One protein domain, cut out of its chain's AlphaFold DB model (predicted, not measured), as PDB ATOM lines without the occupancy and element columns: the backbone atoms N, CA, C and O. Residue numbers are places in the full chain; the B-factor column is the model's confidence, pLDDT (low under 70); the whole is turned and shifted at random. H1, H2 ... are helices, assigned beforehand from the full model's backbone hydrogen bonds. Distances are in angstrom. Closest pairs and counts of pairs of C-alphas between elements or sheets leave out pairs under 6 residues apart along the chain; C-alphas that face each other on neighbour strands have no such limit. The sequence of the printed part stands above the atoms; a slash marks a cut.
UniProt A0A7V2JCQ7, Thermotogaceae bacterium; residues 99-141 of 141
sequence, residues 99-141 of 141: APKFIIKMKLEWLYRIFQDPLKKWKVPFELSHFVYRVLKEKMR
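This is residues 99 to 141 of the 141 residues of a protein of Thermotogaceae bacterium (UniProt A0A7V2JCQ7). Picture an open V: three short helices, H1, H2 and H3, follow one another in a row as one arm, and the long helix H4 runs off from the H3 end as the other arm. No two helices touch, and residues 126 to 141, of which 126 to 139 belong to H4, stick out free of the rest. The printed part has 43 residues with four named helices, H1, H2, H3 and H4 in that order, and no named strand; the class is all helix. The whole is loose, with a radius of gyration of the C-alphas of 13.0 A, and the C-alphas span 39 by 25 by 6 A.

Start with H1, residues 101 to 105, and go on to H2, residues 109 to 115. These two are close but not clearly touching; their closest C-alphas are those of Ile 103 and Glu 109, 5.9 A apart. Next look at H3, residues 118 to 121, which is also close to H2 but not clearly touching it; here the closest C-alphas are those of Ile 114 and Lys 121, 5.5 A apart. H4, residues 124 to 139, and H3 meet only through their link. H2 and H4 are close but not clearly touching, with the closest C-alphas, those of Ile 114 and Val 124, 7.7 A apart. They run opposite ways at a steep tilt of 38 degrees. H1 is apart from H3 and from H4. In the backbones of H1, H2 and H4 you will find every O i to N i+4 pair within hydrogen-bond range, while H3, with 4 residues, is too short for such a pair and has its one O i to N i+3 pair within range.

Find C-alpha 101 at (25.465, 6.058, 32.157), where H1 begins; it ends at residue 105. H2 starts at C-alpha 109, at (24.138, -1.606, 27.134), and measures 10.0 A to C-alpha 115. H3 runs from Pro 118 to Lys 121. From C-alpha 124 at (20.837, -11.714, 20.652), H4 runs 22.5 A to C-alpha 139 at (39.841, -22.419, 26.275).

The outline is flat, but only just. The two C-alphas farthest apart are those of Pro 100 and Arg 141, at 38.8 A. The printed part has no cut and ends at Arg 141, the chain's last residue. The links H1 to H2, H2 to H3 and H3 to H4 are tight, and no link is long. The mean pLDDT of the printed part is 93.2, and no printed residue is under 70.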
ATOM      1  N   ALA A  99      21.445   4.313  26.412       94.00
ATOM      2  CA  ALA A  99      21.425   3.716  27.740       94.00
ATOM      3  C   ALA A  99      21.910   4.730  28.801       94.00
ATOM      4  O   ALA A  99      22.863   5.475  28.537       94.00
ATOM      5  N   PRO A 100      21.285   4.770  29.992       95.19
ATOM      6  CA  PRO A 100      21.793   5.524  31.129       95.19
ATOM      7  C   PRO A 100      23.264   5.209  31.419       95.19
ATOM      8  O   PRO A 100      23.713   4.072  31.257       95.19
ATOM      9  N   LYS A 101      24.020   6.204  31.903       95.62
ATOM     10  CA  LYS A 101      25.465   6.058  32.157       95.62
ATOM     11  C   LYS A 101      25.792   4.884  33.088       95.62
ATOM     12  O   LYS A 101      26.804   4.229  32.870       95.62
ATOM     13  N   PHE A 102      24.954   4.601  34.088       96.81
ATOM     14  CA  PHE A 102      25.182   3.480  35.007       96.81
ATOM     15  C   PHE A 102      25.099   2.121  34.290       96.81
ATOM     16  O   PHE A 102      25.976   1.288  34.479       96.81
ATOM     17  N   ILE A 103      24.144   1.937  33.369       96.31
ATOM     18  CA  ILE A 103      24.014   0.712  32.559       96.31
ATOM     19  C   ILE A 103      25.233   0.524  31.649       96.31
ATOM     20  O   ILE A 103      25.750  -0.585  31.519       96.31
ATOM     21  N   ILE A 104      25.714   1.611  31.037       94.88
ATOM     22  CA  ILE A 104      26.927   1.579  30.204       94.88
ATOM     23  C   ILE A 104      28.139   1.178  31.055       94.88
ATOM     24  O   ILE A 104      28.907   0.312  30.641       94.88
ATOM     25  N   LYS A 105      28.286   1.748  32.261       96.19
ATOM     26  CA  LYS A 105      29.365   1.396  33.203       96.19
ATOM     27  C   LYS A 105      29.310  -0.072  33.635       96.19
ATOM     28  O   LYS A 105      30.356  -0.695  33.764       96.19
ATOM     29  N   MET A 106      28.113  -0.640  33.776       96.50
ATOM     30  CA  MET A 106      27.912  -2.068  34.050       96.50
ATOM     31  C   MET A 106      28.141  -2.970  32.823       96.50
ATOM     32  O   MET A 106      27.992  -4.182  32.930       96.50
ATOM     33  N   LYS A 107      28.474  -2.413  31.647       94.50
ATOM     34  CA  LYS A 107      28.589  -3.138  30.365       94.50
ATOM     35  C   LYS A 107      27.290  -3.845  29.934       94.50
ATOM     36  O   LYS A 107      27.315  -4.757  29.113       94.50
ATOM     37  N   LEU A 108      26.137  -3.374  30.419       94.75
ATOM     38  CA  LEU A 108      24.804  -3.928  30.132       94.75
ATOM     39  C   LEU A 108      24.060  -3.172  29.019       94.75
ATOM     40  O   LEU A 108      22.846  -3.304  28.860       94.75
ATOM     41  N   GLU A 109      24.765  -2.367  28.221       92.38
ATOM     42  CA  GLU A 109      24.138  -1.606  27.134       92.38
ATOM     43  C   GLU A 109      23.471  -2.527  26.098       92.38
ATOM     44  O   GLU A 109      22.419  -2.176  25.562       92.38
ATOM     45  N   TRP A 110      24.035  -3.713  25.846       90.94
ATOM     46  CA  TRP A 110      23.443  -4.715  24.954       90.94
ATOM     47  C   TRP A 110      22.070  -5.184  25.458       90.94
ATOM     48  O   TRP A 110      21.125  -5.243  24.672       90.94
ATOM     49  N   LEU A 111      21.933  -5.411  26.767       92.75
ATOM     50  CA  LEU A 111      20.693  -5.846  27.405       92.75
ATOM     51  C   LEU A 111      19.635  -4.739  27.362       92.75
ATOM     52  O   LEU A 111      18.513  -4.960  26.913       92.75
ATOM     53  N   TYR A 112      20.014  -3.506  27.713       93.12
ATOM     54  CA  TYR A 112      19.135  -2.340  27.566       93.12
ATOM     55  C   TYR A 112      18.634  -2.175  26.126       93.12
ATOM     56  O   TYR A 112      17.467  -1.885  25.871       93.12
ATOM     57  N   ARG A 113      19.519  -2.414  25.159       90.19
ATOM     58  CA  ARG A 113      19.207  -2.363  23.734       90.19
ATOM     59  C   ARG A 113      18.237  -3.458  23.292       90.19
ATOM     60  O   ARG A 113      17.546  -3.194  22.308       90.19
ATOM     61  N   ILE A 114      18.204  -4.626  23.939       91.94
ATOM     62  CA  ILE A 114      17.191  -5.670  23.706       91.94
ATOM     63  C   ILE A 114      15.831  -5.167  24.183       91.94
ATOM     64  O   ILE A 114      14.893  -5.167  23.398       91.94
ATOM     65  N   PHE A 115      15.740  -4.634  25.405       92.00
ATOM     66  CA  PHE A 115      14.478  -4.105  25.940       92.00
ATOM     67  C   PHE A 115      13.890  -2.951  25.120       92.00
ATOM     68  O   PHE A 115      12.677  -2.797  25.055       92.00
ATOM     69  N   GLN A 116      14.729  -2.152  24.455       88.88
ATOM     70  CA  GLN A 116      14.257  -1.099  23.549       88.88
ATOM     71  C   GLN A 116      13.616  -1.613  22.251       88.88
ATOM     72  O   GLN A 116      12.914  -0.853  21.589       88.88
ATOM     73  N   ASP A 117      13.941  -2.832  21.816       89.38
ATOM     74  CA  ASP A 117      13.516  -3.372  20.519       89.38
ATOM     75  C   ASP A 117      13.489  -4.918  20.570       89.38
ATOM     76  O   ASP A 117      14.283  -5.579  19.887       89.38
ATOM     77  N   PRO A 118      12.644  -5.512  21.441       89.62
ATOM     78  CA  PRO A 118      12.738  -6.926  21.807       89.62
ATOM     79  C   PRO A 118      12.444  -7.841  20.619       89.62
ATOM     80  O   PRO A 118      13.182  -8.794  20.377       89.62
ATOM     81  N   LEU A 119      11.445  -7.491  19.804       90.88
ATOM     82  CA  LEU A 119      11.082  -8.238  18.599       90.88
ATOM     83  C   LEU A 119      12.189  -8.231  17.543       90.88
ATOM     84  O   LEU A 119      12.348  -9.205  16.820       90.88
ATOM     85  N   LYS A 120      12.985  -7.161  17.444       88.06
ATOM     86  CA  LYS A 120      14.102  -7.116  16.492       88.06
ATOM     87  C   LYS A 120      15.343  -7.846  17.007       88.06
ATOM     88  O   LYS A 120      16.192  -8.232  16.209       88.06
ATOM     89  N   LYS A 121      15.482  -8.006  18.328       89.38
ATOM     90  CA  LYS A 121      16.713  -8.491  18.982       89.38
ATOM     91  C   LYS A 121      16.548  -9.777  19.778       89.38
ATOM     92  O   LYS A 121      17.450 -10.141  20.528       89.38
ATOM     93  N   TRP A 122      15.448 -10.491  19.586       91.94
ATOM     94  CA  TRP A 122      15.157 -11.743  20.282       91.94
ATOM     95  C   TRP A 122      16.246 -12.816  20.109       91.94
ATOM     96  O   TRP A 122      16.412 -13.653  20.988       91.94
ATOM     97  N   LYS A 123      17.020 -12.772  19.015       92.06
ATOM     98  CA  LYS A 123      18.134 -13.702  18.755       92.06
ATOM     99  C   LYS A 123      19.399 -13.405  19.563       92.06
ATOM    100  O   LYS A 123      20.191 -14.312  19.796       92.06
ATOM    101  N   VAL A 124      19.583 -12.164  20.022       91.88
ATOM    102  CA  VAL A 124      20.837 -11.714  20.652       91.88
ATOM    103  C   VAL A 124      21.215 -12.546  21.886       91.88
ATOM    104  O   VAL A 124      22.377 -12.942  21.971       91.88
ATOM    105  N   PRO A 125      20.302 -12.877  22.826       91.69
ATOM    106  CA  PRO A 125      20.643 -13.747  23.954       91.69
ATOM    107  C   PRO A 125      21.168 -15.120  23.521       91.69
ATOM    108  O   PRO A 125      22.137 -15.611  24.093       91.69
ATOM    109  N   PHE A 126      20.571 -15.725  22.490       94.00
ATOM    110  CA  PHE A 126      20.986 -17.033  21.984       94.00
ATOM    111  C   PHE A 126      22.358 -16.970  21.303       94.00
ATOM    112  O   PHE A 126      23.214 -17.813  21.562       94.00
ATOM    113  N   GLU A 127      22.594 -15.942  20.484       92.88
ATOM    114  CA  GLU A 127      23.879 -15.716  19.814       92.88
ATOM    115  C   GLU A 127      25.013 -15.479  20.822       92.88
ATOM    116  O   GLU A 127      26.095 -16.053  20.681       92.88
ATOM    117  N   LEU A 128      24.761 -14.690  21.873       93.00
ATOM    118  CA  LEU A 128      25.736 -14.443  22.938       93.00
ATOM    119  C   LEU A 128      26.028 -15.707  23.749       93.00
ATOM    120  O   LEU A 128      27.196 -16.008  23.986       93.00
ATOM    121  N   SER A 129      25.002 -16.469  24.135       93.88
ATOM    122  CA  SER A 129      25.182 -17.737  24.853       93.88
ATOM    123  C   SER A 129      25.994 -18.742  24.033       93.88
ATOM    124  O   SER A 129      26.920 -19.362  24.553       93.88
ATOM    125  N   HIS A 130      25.711 -18.853  22.731       95.19
ATOM    126  CA  HIS A 130      26.471 -19.712  21.819       95.19
ATOM    127  C   HIS A 130      27.926 -19.260  21.666       95.19
ATOM    128  O   HIS A 130      28.838 -20.086  21.679       95.19
ATOM    129  N   PHE A 131      28.164 -17.949  21.556       95.00
ATOM    130  CA  PHE A 131      29.513 -17.390  21.513       95.00
ATOM    131  C   PHE A 131      30.295 -17.699  22.793       95.00
ATOM    132  O   PHE A 131      31.415 -18.204  22.715       95.00
ATOM    133  N   VAL A 132      29.698 -17.459  23.966       95.25
ATOM    134  CA  VAL A 132      30.321 -17.760  25.264       95.25
ATOM    135  C   VAL A 132      30.669 -19.243  25.358       95.25
ATOM    136  O   VAL A 132      31.804 -19.573  25.695       95.25
ATOM    137  N   TYR A 133      29.745 -20.134  24.986       96.94
ATOM    138  CA  TYR A 133      30.002 -21.573  24.945       96.94
ATOM    139  C   TYR A 133      31.198 -21.929  24.048       96.94
ATOM    140  O   TYR A 133      32.085 -22.663  24.478       96.94
ATOM    141  N   ARG A 134      31.270 -21.378  22.827       96.88
ATOM    142  CA  ARG A 134      32.397 -21.621  21.909       96.88
ATOM    143  C   ARG A 134      33.730 -21.145  22.478       96.88
ATOM    144  O   ARG A 134      34.714 -21.869  22.375       96.88
ATOM    145  N   VAL A 135      33.760 -19.965  23.094       96.81
ATOM    146  CA  VAL A 135      34.976 -19.421  23.716       96.81
ATOM    147  C   VAL A 135      35.425 -20.283  24.897       96.81
ATOM    148  O   VAL A 135      36.614 -20.549  25.035       96.81
ATOM    149  N   LEU A 136      34.493 -20.735  25.741       97.06
ATOM    150  CA  LEU A 136      34.812 -21.621  26.863       97.06
ATOM    151  C   LEU A 136      35.322 -22.980  26.377       97.06
ATOM    152  O   LEU A 136      36.327 -23.461  26.887       97.06
ATOM    153  N   LYS A 137      34.682 -23.565  25.358       96.94
ATOM    154  CA  LYS A 137      35.128 -24.821  24.745       96.94
ATOM    155  C   LYS A 137      36.542 -24.713  24.175       96.94
ATOM    156  O   LYS A 137      37.336 -25.617  24.398       96.94
ATOM    157  N   GLU A 138      36.857 -23.621  23.479       96.25
ATOM    158  CA  GLU A 138      38.196 -23.403  22.918       96.25
ATOM    159  C   GLU A 138      39.259 -23.212  24.006       96.25
ATOM    160  O   GLU A 138      40.376 -23.674  23.842       96.25
ATOM    161  N   LYS A 139      38.916 -22.581  25.137       92.69
ATOM    162  CA  LYS A 139      39.841 -22.419  26.275       92.69
ATOM    163  C   LYS A 139      40.124 -23.708  27.051       92.69
ATOM    164  O   LYS A 139      41.112 -23.752  27.771       92.69
ATOM    165  N   MET A 140      39.219 -24.686  26.995       91.19
ATOM    166  CA  MET A 140      39.371 -25.984  27.668       91.19
ATOM    167  C   MET A 140      40.101 -27.023  26.803       91.19
ATOM    168  O   MET A 140      40.351 -28.125  27.284       91.19
ATOM    169  N   ARG A 141      40.375 -26.696  25.536       80.81
ATOM    170  CA  ARG A 141      41.199 -27.490  24.626       80.81
ATOM    171  C   ARG A 141      42.660 -27.085  24.770       80.81
ATOM    172  O   ARG A 141      43.502 -28.002  24.693       80.81
TER     173      ARG A 141